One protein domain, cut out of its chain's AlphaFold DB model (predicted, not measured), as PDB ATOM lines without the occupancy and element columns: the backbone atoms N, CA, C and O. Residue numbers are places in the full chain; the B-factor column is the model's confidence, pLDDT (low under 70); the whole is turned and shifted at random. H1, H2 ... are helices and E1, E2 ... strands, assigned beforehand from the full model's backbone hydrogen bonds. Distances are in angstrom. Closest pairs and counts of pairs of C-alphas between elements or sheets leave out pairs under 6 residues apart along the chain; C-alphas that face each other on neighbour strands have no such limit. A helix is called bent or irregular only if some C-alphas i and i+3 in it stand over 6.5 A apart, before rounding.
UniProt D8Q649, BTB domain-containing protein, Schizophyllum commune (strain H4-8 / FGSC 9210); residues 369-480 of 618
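Overview. This is residues 369 to 480 of the 618 residues of the protein "BTB domain-containing protein" of Schizophyllum commune (strain H4-8 / FGSC 9210) (UniProt D8Q649). A helical hairpin, H2 and H3, is crossed almost at a right angle by the longest helix, H1, which packs on H2; a small two-strand hairpin, E1 and E2, lies with E2 next to the first residues of H1, and the short helix H4, which touches no other helix, sits between two long loops, residues 427 to 450 and 458 to 470. Residues 431 to 437, in the loop after H3, stick out. You have 112 printed residues, with four named helices and then two named strands, an antiparallel pair, in the order H1 H2 H3 H4 E1 E2. Under half of the residues are in named elements, and the class is mostly helix. The whole is compact, with a radius of gyration of the C-alphas of 14.6 A and spans of 41 by 37 by 25 A.

Arrangement. Start with H1, residues 369 to 385, and H2, residues 399 to 411: they touch, about perpendicular at 83 degrees, and their closest C-alphas are those of Asp 376 and Gly 404, 4.0 A apart. H2 and H3, residues 415 to 426, form a helical hairpin; they touch, closest at the C-alphas of Ala 409 and Arg 418, 5.2 A apart, with a steep tilt of 38 degrees, opposite ways. H1 and H3 are close but not clearly touching, with the C-alphas of Ala 383 and Met 417 7.8 A apart. Further on, H4, residues 451 to 457, touches no helix; it is only just apart from H2, at 8.2 A. E1, residues 471 to 473, and E2, residues 476 to 478, form an antiparallel hairpin, where you find N 473 and O 476 within hydrogen-bond range at 2.8 A and N 478 and O 471 at 2.9 A. The closest C-alphas of H1 and E2 are those of Gly 369 and Leu 476, 4.6 A apart; those of H4 and E2 are Ala 457 and Arg 478, 7.7 A apart. In H1, H2 and H3 every O i to N i+4 pair is within hydrogen-bond range; in H4, 2 of 3 are.

Along the chain. Find C-alpha 369 at (102.085, 58.039, 107.966); from there H1 runs 24.5 A to C-alpha 385. H2 begins at C-alpha 399, at (108.690, 68.434, 96.826), and is 18.1 A long; H3 is 15.9 A. H4 is 10.7 A long and neither bent nor irregular, but only just: C-alphas 451 and 454 are 6.2 A apart. E1 is 6.1 A long, and E2 is 6.0 A, ending at C-alpha 478, at (105.144, 67.112, 110.700).

Size, cuts and confidence. The two C-alphas farthest apart, those of Tyr 385 and Ala 464, are 42.2 A apart. The printed part has no cut. The links H1 to H2, H3 to H4 and H4 to E1 are long, the second with 24 residues. The mean pLDDT of the printed part is 80.4; look for values under 70 at residues 369 to 371, 447 to 467 and 471 to 476.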
ATOM      1  N   GLY A 369     100.646  58.011 107.753       62.75
ATOM      2  CA  GLY A 369     102.085  58.039 107.966       62.75
ATOM      3  C   GLY A 369     102.848  56.849 107.369       62.75
ATOM      4  O   GLY A 369     103.931  57.042 106.827       62.75
ATOM      5  N   GLU A 370     102.319  55.629 107.420       67.69
ATOM      6  CA  GLU A 370     102.977  54.432 106.877       67.69
ATOM      7  C   GLU A 370     102.953  54.395 105.342       67.69
ATOM      8  O   GLU A 370     103.962  54.045 104.729       67.69
ATOM      9  N   GLU A 371     101.858  54.821 104.701       69.88
ATOM     10  CA  GLU A 371     101.811  54.931 103.233       69.88
ATOM     11  C   GLU A 371     102.826  55.960 102.727       69.88
ATOM     12  O   GLU A 371     103.558  55.718 101.767       69.88
ATOM     13  N   ALA A 372     102.936  57.093 103.413       71.31
ATOM     14  CA  ALA A 372     103.892  58.121 103.056       71.31
ATOM     15  C   ALA A 372     105.349  57.679 103.296       71.31
ATOM     16  O   ALA A 372     106.217  57.967 102.472       71.31
ATOM     17  N   GLN A 373     105.618  56.884 104.341       79.56
ATOM     18  CA  GLN A 373     106.922  56.227 104.523       79.56
ATOM     19  C   GLN A 373     107.227  55.218 103.406       79.56
ATOM     20  O   GLN A 373     108.358  55.155 102.917       79.56
ATOM     21  N   ALA A 374     106.232  54.445 102.963       83.19
ATOM     22  CA  ALA A 374     106.390  53.545 101.823       83.19
ATOM     23  C   ALA A 374     106.664  54.328 100.527       83.19
ATOM     24  O   ALA A 374     107.518  53.935  99.729       83.19
ATOM     25  N   MET A 375     106.003  55.473 100.337       85.25
ATOM     26  CA  MET A 375     106.243  56.366  99.204       85.25
ATOM     27  C   MET A 375     107.647  56.970  99.217       85.25
ATOM     28  O   MET A 375     108.275  57.025  98.157       85.25
ATOM     29  N   ASP A 376     108.183  57.339 100.384       91.38
ATOM     30  CA  ASP A 376     109.581  57.759 100.503       91.38
ATOM     31  C   ASP A 376     110.515  56.663  99.969       91.38
ATOM     32  O   ASP A 376     111.398  56.941  99.154       91.38
ATOM     33  N   ALA A 377     110.281  55.402 100.366       92.06
ATOM     34  CA  ALA A 377     111.083  54.259  99.926       92.06
ATOM     35  C   ALA A 377     110.987  54.046  98.414       92.06
ATOM     36  O   ALA A 377     112.003  53.829  97.755       92.06
ATOM     37  N   VAL A 378     109.793  54.189  97.834       88.81
ATOM     38  CA  VAL A 378     109.604  54.135  96.379       88.81
ATOM     39  C   VAL A 378     110.387  55.247  95.679       88.81
ATOM     40  O   VAL A 378     111.054  54.973  94.680       88.81
ATOM     41  N   HIS A 379     110.327  56.488  96.169       95.25
ATOM     42  CA  HIS A 379     111.059  57.617  95.589       95.25
ATOM     43  C   HIS A 379     112.573  57.408  95.662       95.25
ATOM     44  O   HIS A 379     113.266  57.586  94.659       95.25
ATOM     45  N   PHE A 380     113.069  56.957  96.812       96.62
ATOM     46  CA  PHE A 380     114.476  56.651  97.034       96.62
ATOM     47  C   PHE A 380     114.976  55.517  96.131       96.62
ATOM     48  O   PHE A 380     115.956  55.693  95.409       96.62
ATOM     49  N   LEU A 381     114.264  54.387  96.074       94.50
ATOM     50  CA  LEU A 381     114.640  53.258  95.218       94.50
ATOM     51  C   LEU A 381     114.569  53.630  93.732       94.50
ATOM     52  O   LEU A 381     115.479  53.302  92.973       94.50
ATOM     53  N   LYS A 382     113.544  54.371  93.294       90.12
ATOM     54  CA  LYS A 382     113.487  54.870  91.912       90.12
ATOM     55  C   LYS A 382     114.660  55.792  91.595       90.12
ATOM     56  O   LYS A 382     115.223  55.670  90.515       90.12
ATOM     57  N   ALA A 383     115.058  56.666  92.516       95.88
ATOM     58  CA  ALA A 383     116.219  57.533  92.323       95.88
ATOM     59  C   ALA A 383     117.534  56.743  92.203       95.88
ATOM     60  O   ALA A 383     118.422  57.162  91.462       95.88
ATOM     61  N   MET A 384     117.642  55.592  92.879       91.75
ATOM     62  CA  MET A 384     118.794  54.692  92.766       91.75
ATOM     63  C   MET A 384     118.811  53.895  91.455       91.75
ATOM     64  O   MET A 384     119.853  53.799  90.815       91.75
ATOM     65  N   TYR A 385     117.676  53.313  91.057       87.25
ATOM     66  CA  TYR A 385     117.616  52.361  89.939       87.25
ATOM     67  C   TYR A 385     117.255  52.988  88.588       87.25
ATOM     68  O   TYR A 385     117.488  52.375  87.549       87.25
ATOM     69  N   ILE A 386     116.681  54.192  88.574       88.81
ATOM     70  CA  ILE A 386     116.243  54.885  87.359       88.81
ATOM     71  C   ILE A 386     117.019  56.209  87.268       88.81
ATOM     72  O   ILE A 386     116.604  57.197  87.876       88.81
ATOM     73  N   PRO A 387     118.121  56.276  86.489       82.75
ATOM     74  CA  PRO A 387     119.019  57.439  86.454       82.75
ATOM     75  C   PRO A 387     118.328  58.784  86.177       82.75
ATOM     76  O   PRO A 387     118.746  59.816  86.697       82.75
ATOM     77  N   ASN A 388     117.235  58.762  85.407       88.19
ATOM     78  CA  ASN A 388     116.483  59.954  85.004       88.19
ATOM     79  C   ASN A 388     115.311  60.298  85.941       88.19
ATOM     80  O   ASN A 388     114.559  61.225  85.657       88.19
ATOM     81  N   TYR A 389     115.106  59.553  87.031       93.19
ATOM     82  CA  TYR A 389     113.976  59.782  87.934       93.19
ATOM     83  C   TYR A 389     114.160  61.012  88.829       93.19
ATOM     84  O   TYR A 389     113.216  61.761  89.065       93.19
ATOM     85  N   PHE A 390     115.381  61.212  89.324       96.94
ATOM     86  CA  PHE A 390     115.737  62.307  90.221       96.94
ATOM     87  C   PHE A 390     117.049  62.929  89.746       96.94
ATOM     88  O   PHE A 390     118.118  62.662  90.292       96.94
ATOM     89  N   MET A 391     116.979  63.672  88.642       94.88
ATOM     90  CA  MET A 391     118.126  64.350  88.030       94.88
ATOM     91  C   MET A 391     118.541  65.580  88.853       94.88
ATOM     92  O   MET A 391     117.675  66.188  89.471       94.88
ATOM     93  N   PRO A 392     119.828  65.974  88.870       95.50
ATOM     94  CA  PRO A 392     120.266  67.182  89.573       95.50
ATOM     95  C   PRO A 392     119.633  68.465  88.988       95.50
ATOM     96  O   PRO A 392     119.215  68.464  87.825       95.50
ATOM     97  N   PRO A 393     119.614  69.583  89.742       94.81
ATOM     98  CA  PRO A 393     119.246  70.897  89.210       94.81
ATOM     99  C   PRO A 393     119.981  71.227  87.895       94.81
ATOM    100  O   PRO A 393     121.158  70.878  87.767       94.81
ATOM    101  N   PRO A 394     119.322  71.889  86.921       95.38
ATOM    102  CA  PRO A 394     118.026  72.573  87.024       95.38
ATOM    103  C   PRO A 394     116.804  71.684  86.718       95.38
ATOM    104  O   PRO A 394     115.711  72.208  86.503       95.38
ATOM    105  N   ALA A 395     116.963  70.354  86.656       95.31
ATOM    106  CA  ALA A 395     115.844  69.460  86.371       95.31
ATOM    107  C   ALA A 395     114.712  69.634  87.396       95.31
ATOM    108  O   ALA A 395     114.955  69.765  88.595       95.31
ATOM    109  N   GLN A 396     113.471  69.634  86.910       95.19
ATOM    110  CA  GLN A 396     112.295  69.799  87.755       95.19
ATOM    111  C   GLN A 396     111.947  68.486  88.476       95.19
ATOM    112  O   GLN A 396     112.020  67.402  87.900       95.19
ATOM    113  N   THR A 397     111.527  68.594  89.731       94.62
ATOM    114  CA  THR A 397     111.068  67.514  90.605       94.62
ATOM    115  C   THR A 397     109.830  67.964  91.385       94.62
ATOM    116  O   THR A 397     109.316  69.066  91.198       94.62
ATOM    117  N   ARG A 398     109.294  67.099  92.243       91.06
ATOM    118  CA  ARG A 398     108.209  67.436  93.172       91.06
ATOM    119  C   ARG A 398     108.751  67.449  94.593       91.06
ATOM    120  O   ARG A 398     109.618  66.639  94.918       91.06
ATOM    121  N   PHE A 399     108.211  68.313  95.448       88.81
ATOM    122  CA  PHE A 399     108.690  68.434  96.826       88.81
ATOM    123  C   PHE A 399     108.565  67.116  97.614       88.81
ATOM    124  O   PHE A 399     109.483  66.747  98.334       88.81
ATOM    125  N   ASN A 400     107.515  66.321  97.385       86.88
ATOM    126  CA  ASN A 400     107.358  65.006  98.022       86.88
ATOM    127  C   ASN A 400     108.434  63.983  97.604       86.88
ATOM    128  O   ASN A 400     108.873  63.171  98.413       86.88
ATOM    129  N   VAL A 401     108.891  64.041  96.348       93.62
ATOM    130  CA  VAL A 401     110.008  63.218  95.856       93.62
ATOM    131  C   VAL A 401     111.305  63.667  96.526       93.62
ATOM    132  O   VAL A 401     112.058  62.839  97.034       93.62
ATOM    133  N   LEU A 402     111.542  64.980  96.543       94.81
ATOM    134  CA  LEU A 402     112.712  65.605  97.148       94.81
ATOM    135  C   LEU A 402     112.839  65.268  98.641       94.81
ATOM    136  O   LEU A 402     113.892  64.815  99.083       94.81
ATOM    137  N   GLU A 403     111.764  65.456  99.400       91.69
ATOM    138  CA  GLU A 403     111.717  65.220 100.841       91.69
ATOM    139  C   GLU A 403     111.892  63.731 101.183       91.69
ATOM    140  O   GLU A 403     112.691  63.391 102.061       91.69
ATOM    141  N   GLY A 404     111.201  62.830 100.472       92.38
ATOM    142  CA  GLY A 404     111.327  61.389 100.692       92.38
ATOM    143  C   GLY A 404     112.734  60.866 100.402       92.38
ATOM    144  O   GLY A 404     113.297  60.108 101.197       92.38
ATOM    145  N   ILE A 405     113.355  61.346  99.316       96.12
ATOM    146  CA  ILE A 405     114.751  61.028  98.992       96.12
ATOM    147  C   ILE A 405     115.691  61.596 100.049       96.12
ATOM    148  O   ILE A 405     116.562  60.865 100.508       96.12
ATOM    149  N   LEU A 406     115.530  62.855 100.468       95.19
ATOM    150  CA  LEU A 406     116.405  63.474 101.466       95.19
ATOM    151  C   LEU A 406     116.370  62.715 102.799       95.19
ATOM    152  O   LEU A 406     117.421  62.435 103.377       95.19
ATOM    153  N   ARG A 407     115.175  62.335 103.263       92.25
ATOM    154  CA  ARG A 407     114.991  61.634 104.538       92.25
ATOM    155  C   ARG A 407     115.625  60.249 104.524       92.25
ATOM    156  O   ARG A 407     116.348  59.902 105.457       92.25
ATOM    157  N   LEU A 408     115.391  59.463 103.471       94.75
ATOM    158  CA  LEU A 408     115.981  58.128 103.372       94.75
ATOM    159  C   LEU A 408     117.463  58.166 103.016       94.75
ATOM    160  O   LEU A 408     118.217  57.352 103.539       94.75
ATOM    161  N   ALA A 409     117.914  59.138 102.226       95.25
ATOM    162  CA  ALA A 409     119.335  59.338 101.980       95.25
ATOM    163  C   ALA A 409     120.089  59.714 103.260       95.25
ATOM    164  O   ALA A 409     121.228  59.297 103.433       95.25
ATOM    165  N   HIS A 410     119.461  60.459 104.173       90.69
ATOM    166  CA  HIS A 410     120.015  60.688 105.503       90.69
ATOM    167  C   HIS A 410     119.992  59.413 106.361       90.69
ATOM    168  O   HIS A 410     121.021  59.047 106.920       90.69
ATOM    169  N   LYS A 411     118.852  58.708 106.417       90.44
ATOM    170  CA  LYS A 411     118.671  57.487 107.225       90.44
ATOM    171  C   LYS A 411     119.616  56.344 106.832       90.44
ATOM    172  O   LYS A 411     120.077  55.621 107.706       90.44
ATOM    173  N   TYR A 412     119.863  56.161 105.538       93.56
ATOM    174  CA  TYR A 412     120.678  55.068 104.994       93.56
ATOM    175  C   TYR A 412     122.077  55.512 104.548       93.56
ATOM    176  O   TYR A 412     122.731  54.769 103.824       93.56
ATOM    177  N   ASP A 413     122.514  56.716 104.937       90.62
ATOM    178  CA  ASP A 413     123.808  57.308 104.558       90.62
ATOM    179  C   ASP A 413     124.124  57.165 103.053       90.62
ATOM    180  O   ASP A 413     125.115  56.571 102.634       90.62
ATOM    181  N   ALA A 414     123.237  57.705 102.212       92.81
ATOM    182  CA  ALA A 414     123.412  57.769 100.763       92.81
ATOM    183  C   ALA A 414     123.861  59.187 100.341       92.81
ATOM    184  O   ALA A 414     123.031  59.986  99.881       92.81
ATOM    185  N   PRO A 415     125.159  59.536 100.466       90.81
ATOM    186  CA  PRO A 415     125.653  60.908 100.314       90.81
ATOM    187  C   PRO A 415     125.356  61.515  98.946       90.81
ATOM    188  O   PRO A 415     124.985  62.681  98.873       90.81
ATOM    189  N   ALA A 416     125.445  60.735  97.865       92.19
ATOM    190  CA  ALA A 416     125.163  61.224  96.514       92.19
ATOM    191  C   ALA A 416     123.697  61.668  96.350       92.19
ATOM    192  O   ALA A 416     123.416  62.715  95.763       92.19
ATOM    193  N   MET A 417     122.750  60.906  96.913       95.31
ATOM    194  CA  MET A 417     121.324  61.259  96.883       95.31
ATOM    195  C   MET A 417     121.024  62.439  97.808       95.31
ATOM    196  O   MET A 417     120.291  63.347  97.418       95.31
ATOM    197  N   ARG A 418     121.642  62.467  98.996       95.19
ATOM    198  CA  ARG A 418     121.530  63.582  99.943       95.19
ATOM    199  C   ARG A 418     122.058  64.883  99.336       95.19
ATOM    200  O   ARG A 418     121.326  65.866  99.320       95.19
ATOM    201  N   CYS A 419     123.268  64.881  98.772       94.69
ATOM    202  CA  CYS A 419     123.864  66.033  98.086       94.69
ATOM    203  C   CYS A 419     122.943  66.542  96.973       94.69
ATOM    204  O   CYS A 419     122.686  67.740  96.866       94.69
ATOM    205  N   ARG A 420     122.415  65.631  96.144       95.50
ATOM    206  CA  ARG A 420     121.513  65.992  95.045       95.50
ATOM    207  C   ARG A 420     120.228  66.644  95.553       95.50
ATOM    208  O   ARG A 420     119.851  67.693  95.041       95.50
ATOM    209  N   ALA A 421     119.598  66.066  96.575       95.69
ATOM    210  CA  ALA A 421     118.418  66.642  97.210       95.69
ATOM    211  C   ALA A 421     118.708  68.027  97.816       95.69
ATOM    212  O   ALA A 421     117.978  68.983  97.569       95.69
ATOM    213  N   LEU A 422     119.824  68.184  98.525       94.81
ATOM    214  CA  LEU A 422     120.208  69.477  99.089       94.81
ATOM    215  C   LEU A 422     120.456  70.546  98.016       94.81
ATOM    216  O   LEU A 422     120.075  71.690  98.233       94.81
ATOM    217  N   ARG A 423     120.982  70.191  96.835       94.62
ATOM    218  CA  ARG A 423     121.100  71.131  95.699       94.62
ATOM    219  C   ARG A 423     119.742  71.599  95.167       94.62
ATOM    220  O   ARG A 423     119.606  72.747  94.752       94.62
ATOM    221  N   HIS A 424     118.720  70.740  95.180       94.44
ATOM    222  CA  HIS A 424     117.357  71.170  94.843       94.44
ATOM    223  C   HIS A 424     116.815  72.173  95.868       94.44
ATOM    224  O   HIS A 424     116.259  73.194  95.470       94.44
ATOM    225  N   LEU A 425     117.015  71.934  97.169       92.00
ATOM    226  CA  LEU A 425     116.620  72.893  98.210       92.00
ATOM    227  C   LEU A 425     117.411  74.205  98.101       92.00
ATOM    228  O   LEU A 425     116.826  75.278  98.153       92.00
ATOM    229  N   GLU A 426     118.717  74.137  97.860       91.50
ATOM    230  CA  GLU A 426     119.577  75.304  97.635       91.50
ATOM    231  C   GLU A 426     119.066  76.193  96.490       91.50
ATOM    232  O   GLU A 426     119.071  77.411  96.617       91.50
ATOM    233  N   SER A 427     118.535  75.605  95.409       90.56
ATOM    234  CA  SER A 427     117.925  76.372  94.307       90.56
ATOM    235  C   SER A 427     116.647  77.130  94.699       90.56
ATOM    236  O   SER A 427     116.223  78.043  93.990       90.56
ATOM    237  N   ALA A 428     116.017  76.750  95.815       86.75
ATOM    238  CA  ALA A 428     114.765  77.320  96.296       86.75
ATOM    239  C   ALA A 428     114.938  78.345  97.429       86.75
ATOM    240  O   ALA A 428     114.053  79.189  97.605       86.75
ATOM    241  N   PHE A 429     116.048  78.290  98.178       86.06
ATOM    242  CA  PHE A 429     116.299  79.144  99.341       86.06
ATOM    243  C   PHE A 429     117.531  80.025  99.148       86.06
ATOM    244  O   PHE A 429     118.651  79.551  98.968       86.06
ATOM    245  N   VAL A 430     117.313  81.335  99.251       84.94
ATOM    246  CA  VAL A 430     118.363  82.348  99.164       84.94
ATOM    247  C   VAL A 430     119.267  82.260 100.392       84.94
ATOM    248  O   VAL A 430     118.810  82.338 101.530       84.94
ATOM    249  N   THR A 431     120.566  82.121 100.154       86.50
ATOM    250  CA  THR A 431     121.599  82.044 101.208       86.50
ATOM    251  C   THR A 431     122.575  83.217 101.159       86.50
ATOM    252  O   THR A 431     123.454  83.340 102.013       86.50
ATOM    253  N   ASN A 432     122.416  84.092 100.170       88.75
ATOM    254  CA  ASN A 432     123.208  85.288  99.967       88.75
ATOM    255  C   ASN A 432     122.264  86.475  99.788       88.75
ATOM    256  O   ASN A 432     121.341  86.412  98.985       88.75
ATOM    257  N   LEU A 433     122.528  87.572 100.494       89.12
ATOM    258  CA  LEU A 433     121.728  88.787 100.391       89.12
ATOM    259  C   LEU A 433     121.613  89.300  98.942       89.12
ATOM    260  O   LEU A 433     120.556  89.776  98.557       89.12
ATOM    261  N   ALA A 434     122.660  89.143  98.127       89.56
ATOM    262  CA  ALA A 434     122.661  89.578  96.726       89.56
ATOM    263  C   ALA A 434     121.712  88.775  95.812       89.56
ATOM    264  O   ALA A 434     121.391  89.219  94.715       89.56
ATOM    265  N   GLU A 435     121.284  87.584  96.237       86.62
ATOM    266  CA  GLU A 435     120.353  86.730  95.488       86.62
ATOM    267  C   GLU A 435     118.890  86.977  95.891       86.62
ATOM    268  O   GLU A 435     117.987  86.407  95.284       86.62
ATOM    269  N   MET A 436     118.639  87.815  96.906       83.00
ATOM    270  CA  MET A 436     117.303  88.028  97.472       83.00
ATOM    271  C   MET A 436     116.330  88.698  96.493       83.00
ATOM    272  O   MET A 436     115.128  88.447  96.570       83.00
ATOM    273  N   ASP A 437     116.853  89.487  95.553       76.75
ATOM    274  CA  ASP A 437     116.060  90.225  94.563       76.75
ATOM    275  C   ASP A 437     115.603  89.355  93.386       76.75
ATOM    276  O   ASP A 437     114.709  89.735  92.627       76.75
ATOM    277  N   TYR A 438     116.192  88.167  93.224       77.56
ATOM    278  CA  TYR A 438     115.846  87.261  92.138       77.56
ATOM    279  C   TYR A 438     114.843  86.216  92.625       77.56
ATOM    280  O   TYR A 438     115.041  85.607  93.681       77.56
ATOM    281  N   PRO A 439     113.772  85.936  91.858       74.38
ATOM    282  CA  PRO A 439     112.926  84.801  92.170       74.38
ATOM    283  C   PRO A 439     113.807  83.543  92.144       74.38
ATOM    284  O   PRO A 439     114.498  83.311  91.145       74.38
ATOM    285  N   PRO A 440     113.821  82.733  93.217       79.31
ATOM    286  CA  PRO A 440     114.668  81.553  93.257       79.31
ATOM    287  C   PRO A 440     114.320  80.644  92.078       79.31
ATOM    288  O   PRO A 440     113.138  80.442  91.773       79.31
ATOM    289  N   ASN A 441     115.342  80.099  91.412       86.06
ATOM    290  CA  ASN A 441     115.169  79.178  90.290       86.06
ATOM    291  C   ASN A 441     114.769  77.796  90.812       86.06
ATOM    292  O   ASN A 441     115.547  76.839  90.800       86.06
ATOM    293  N   ARG A 442     113.546  77.722  91.335       87.31
ATOM    294  CA  ARG A 442     113.024  76.529  91.982       87.31
ATOM    295  C   ARG A 442     112.987  75.388  90.985       87.31
ATOM    296  O   ARG A 442     112.445  75.483  89.886       87.31
ATOM    297  N   THR A 443     113.504  74.266  91.444       91.81
ATOM    298  CA  THR A 443     113.439  72.994  90.735       91.81
ATOM    299  C   THR A 443     112.201  72.186  91.102       91.81
ATOM    300  O   THR A 443     112.134  71.006  90.795       91.81
ATOM    301  N   TYR A 444     111.225  72.782  91.780       86.50
ATOM    302  CA  TYR A 444     109.948  72.153  92.084       86.50
ATOM    303  C   TYR A 444     108.839  73.213  92.152       86.50
ATOM    304  O   TYR A 444     109.098  74.356  92.545       86.50
ATOM    305  N   PRO A 445     107.601  72.873  91.752       80.94
ATOM    306  CA  PRO A 445     106.499  73.822  91.747       80.94
ATOM    307  C   PRO A 445     105.973  74.075  93.164       80.94
ATOM    308  O   PRO A 445     105.732  73.130  93.913       80.94
ATOM    309  N   LEU A 446     105.707  75.345  93.486       70.06
ATOM    310  CA  LEU A 446     104.832  75.697  94.605       70.06
ATOM    311  C   LEU A 446     103.392  75.368  94.218       70.06
ATOM    312  O   LEU A 446     102.906  75.854  93.193       70.06
ATOM    313  N   VAL A 447     102.677  74.613  95.046       64.12
ATOM    314  CA  VAL A 447     101.221  74.529  94.903       64.12
ATOM    315  C   VAL A 447     100.636  75.862  95.405       64.12
ATOM    316  O   VAL A 447     100.864  76.211  96.564       64.12
ATOM    317  N   PRO A 448      99.898  76.635  94.580       50.81
ATOM    318  CA  PRO A 448      99.485  78.008  94.909       50.81
ATOM    319  C   PRO A 448      98.672  78.154  96.205       50.81
ATOM    320  O   PRO A 448      98.695  79.215  96.821       50.81
ATOM    321  N   ASN A 449      97.993  77.086  96.638       54.72
ATOM    322  CA  ASN A 449      97.199  77.057  97.870       54.72
ATOM    323  C   ASN A 449      97.958  76.483  99.086       54.72
ATOM    324  O   ASN A 449      97.510  76.684 100.211       54.72
ATOM    325  N   ASP A 450      99.125  75.858  98.880       50.78
ATOM    326  CA  ASP A 450      99.959  75.262  99.941       50.78
ATOM    327  C   ASP A 450     101.210  76.102 100.248       50.78
ATOM    328  O   ASP A 450     102.085  75.676 101.003       50.78
ATOM    329  N   GLY A 451     101.297  77.324  99.708       48.91
ATOM    330  CA  GLY A 451     102.391  78.269  99.963       48.91
ATOM    331  C   GLY A 451     102.772  78.466 101.447       48.91
ATOM    332  O   GLY A 451     103.950  78.703 101.721       48.91
ATOM    333  N   PRO A 452     101.847  78.337 102.425       49.53
ATOM    334  CA  PRO A 452     102.203  78.323 103.843       49.53
ATOM    335  C   PRO A 452     102.861  77.021 104.333       49.53
ATOM    336  O   PRO A 452     103.604  77.079 105.301       49.53
ATOM    337  N   GLN A 453     102.606  75.856 103.732       52.06
ATOM    338  CA  GLN A 453     102.974  74.543 104.293       52.06
ATOM    339  C   GLN A 453     104.411  74.121 103.958       52.06
ATOM    340  O   GLN A 453     105.156  73.687 104.834       52.06
ATOM    341  N   GLU A 454     104.851  74.331 102.720       51.88
ATOM    342  CA  GLU A 454     106.214  73.987 102.287       51.88
ATOM    343  C   GLU A 454     107.276  74.863 102.968       51.88
ATOM    344  O   GLU A 454     108.357  74.405 103.332       51.88
ATOM    345  N   ILE A 455     106.935  76.128 103.221       52.59
ATOM    346  CA  ILE A 455     107.826  77.062 103.908       52.59
ATOM    347  C   ILE A 455     107.707  76.941 105.434       52.59
ATOM    348  O   ILE A 455     108.615  77.353 106.139       52.59
ATOM    349  N   LYS A 456     106.657  76.311 105.978       51.94
ATOM    350  CA  LYS A 456     106.656  75.853 107.381       51.94
ATOM    351  C   LYS A 456     107.607  74.675 107.585       51.94
ATOM    352  O   LYS A 456     108.305  74.654 108.592       51.94
ATOM    353  N   ALA A 457     107.698  73.759 106.615       47.59
ATOM    354  CA  ALA A 457     108.682  72.674 106.646       47.59
ATOM    355  C   ALA A 457     110.138  73.183 106.574       47.59
ATOM    356  O   ALA A 457     111.041  72.501 107.048       47.59
ATOM    357  N   VAL A 458     110.366  74.388 106.028       51.50
ATOM    358  CA  VAL A 458     111.702  75.008 105.896       51.50
ATOM    359  C   VAL A 458     111.828  76.350 106.653       51.50
ATOM    360  O   VAL A 458     112.785  77.087 106.470       51.50
ATOM    361  N   ILE A 459     110.912  76.636 107.585       54.38
ATOM    362  CA  ILE A 459     110.894  77.812 108.481       54.38
ATOM    363  C   ILE A 459     110.621  79.161 107.765       54.38
ATOM    364  O   ILE A 459     111.504  79.830 107.230       54.38
ATOM    365  N   ARG A 460     109.367  79.638 107.859       44.19
ATOM    366  CA  ARG A 460     108.959  81.047 107.657       44.19
ATOM    367  C   ARG A 460     108.361  81.623 108.944       44.19
ATOM    368  O   ARG A 460     107.674  80.924 109.683       44.19
ATOM    369  N   LEU A 461     108.558  82.930 109.134       46.25
ATOM    370  CA  LEU A 461     108.145  83.796 110.257       46.25
ATOM    371  C   LEU A 461     106.603  83.970 110.415       46.25
ATOM    372  O   LEU A 461     106.106  85.095 110.484       46.25
ATOM    373  N   TYR A 462     105.813  82.891 110.422       54.94
ATOM    374  CA  TYR A 462     104.341  82.942 110.550       54.94
ATOM    375  C   TYR A 462     103.864  83.217 112.003       54.94
ATOM    376  O   TYR A 462     104.679  83.237 112.932       54.94
ATOM    377  N   PRO A 463     102.553  83.467 112.242       58.91
ATOM    378  CA  PRO A 463     101.998  83.633 113.581       58.91
ATOM    379  C   PRO A 463     102.217  82.378 114.426       58.91
ATOM    380  O   PRO A 463     102.122  81.253 113.934       58.91
ATOM    381  N   ALA A 464     102.439  82.581 115.723       59.22
ATOM    382  CA  ALA A 464     102.825  81.526 116.650       59.22
ATOM    383  C   ALA A 464     101.878  80.329 116.721       59.22
ATOM    384  O   ALA A 464     102.310  79.192 116.892       59.22
ATOM    385  N   SER A 465     100.591  80.576 116.510       62.41
ATOM    386  CA  SER A 465      99.570  79.537 116.495       62.41
ATOM    387  C   SER A 465      99.794  78.474 115.415       62.41
ATOM    388  O   SER A 465      99.375  77.340 115.604       62.41
ATOM    389  N   SER A 466     100.471  78.806 114.309       64.06
ATOM    390  CA  SER A 466     100.689  77.882 113.186       64.06
ATOM    391  C   SER A 466     101.912  76.971 113.337       64.06
ATOM    392  O   SER A 466     101.989  75.969 112.639       64.06
ATOM    393  N   LEU A 467     102.876  77.314 114.202       67.50
ATOM    394  CA  LEU A 467     104.057  76.472 114.468       67.50
ATOM    395  C   LEU A 467     103.785  75.405 115.538       67.50
ATOM    396  O   LEU A 467     104.512  74.423 115.629       67.50
ATOM    397  N   LEU A 468     102.737  75.599 116.346       71.31
ATOM    398  CA  LEU A 468     102.338  74.683 117.418       71.31
ATOM    399  C   LEU A 468     101.358  73.598 116.951       71.31
ATOM    400  O   LEU A 468     101.148  72.615 117.662       71.31
ATOM    401  N   SER A 469     100.729  73.764 115.786       72.12
ATOM    402  CA  SER A 469      99.809  72.767 115.247       72.12
ATOM    403  C   SER A 469     100.574  71.601 114.628       72.12
ATOM    404  O   SER A 469     101.385  71.796 113.726       72.12
ATOM    405  N   LYS A 470     100.251  70.383 115.071       73.69
ATOM    406  CA  LYS A 470     100.584  69.140 114.370       73.69
ATOM    407  C   LYS A 470      99.844  69.143 113.033       73.69
ATOM    408  O   LYS A 470      98.638  68.907 112.993       73.69
ATOM    409  N   GLU A 471     100.538  69.493 111.957       68.75
ATOM    410  CA  GLU A 471      99.968  69.465 110.610       68.75
ATOM    411  C   GLU A 471     100.281  68.118 109.954       68.75
ATOM    412  O   GLU A 471     101.385  67.585 110.071       68.75
ATOM    413  N   VAL A 472      99.285  67.552 109.271       66.56
ATOM    414  CA  VAL A 472      99.446  66.333 108.476       66.56
ATOM    415  C   VAL A 472      99.713  66.755 107.037       66.56
ATOM    416  O   VAL A 472      98.805  67.218 106.348       66.56
ATOM    417  N   TRP A 473     100.953  66.600 106.581       64.88
ATOM    418  CA  TRP A 473     101.361  66.899 105.213       64.88
ATOM    419  C   TRP A 473     101.633  65.602 104.455       64.88
ATOM    420  O   TRP A 473     102.461  64.794 104.870       64.88
ATOM    421  N   LEU A 474     100.892  65.376 103.365       66.62
ATOM    422  CA  LEU A 474     100.913  64.117 102.603       66.62
ATOM    423  C   LEU A 474     100.765  62.865 103.482       66.62
ATOM    424  O   LEU A 474     101.424  61.856 103.259       66.62
ATOM    425  N   GLY A 475      99.915  62.943 104.507       67.94
ATOM    426  CA  GLY A 475      99.689  61.842 105.445       67.94
ATOM    427  C   GLY A 475     100.712  61.741 106.578       67.94
ATOM    428  O   GLY A 475     100.464  61.022 107.542       67.94
ATOM    429  N   LEU A 476     101.812  62.497 106.529       65.50
ATOM    430  CA  LEU A 476     102.816  62.525 107.589       65.50
ATOM    431  C   LEU A 476     102.545  63.670 108.543       65.50
ATOM    432  O   LEU A 476     102.479  64.830 108.145       65.50
ATOM    433  N   GLU A 477     102.446  63.342 109.824       75.69
ATOM    434  CA  GLU A 477     102.497  64.353 110.865       75.69
ATOM    435  C   GLU A 477     103.890  64.992 110.863       75.69
ATOM    436  O   GLU A 477     104.915  64.310 110.974       75.69
ATOM    437  N   ARG A 478     103.926  66.310 110.675       73.38
ATOM    438  CA  ARG A 478     105.144  67.112 110.700       73.38
ATOM    439  C   ARG A 478     105.087  68.056 111.887       73.38
ATOM    440  O   ARG A 478     104.118  68.791 112.069       73.38
ATOM    441  N   SER A 479     106.154  68.053 112.670       79.69
ATOM    442  CA  SER A 479     106.361  69.005 113.752       79.69
ATOM    443  C   SER A 479     107.842  69.323 113.865       79.69
ATOM    444  O   SER A 479     108.679  68.420 113.809       79.69
ATOM    445  N   LEU A 480     108.152  70.600 114.049       79.69
ATOM    446  CA  LEU A 480     109.466  71.019 114.520       79.69
ATOM    447  C   LEU A 480     109.662  70.541 115.965       79.69
ATOM    448  O   LEU A 480     108.686  70.340 116.696       79.69
TER     449      LEU A 480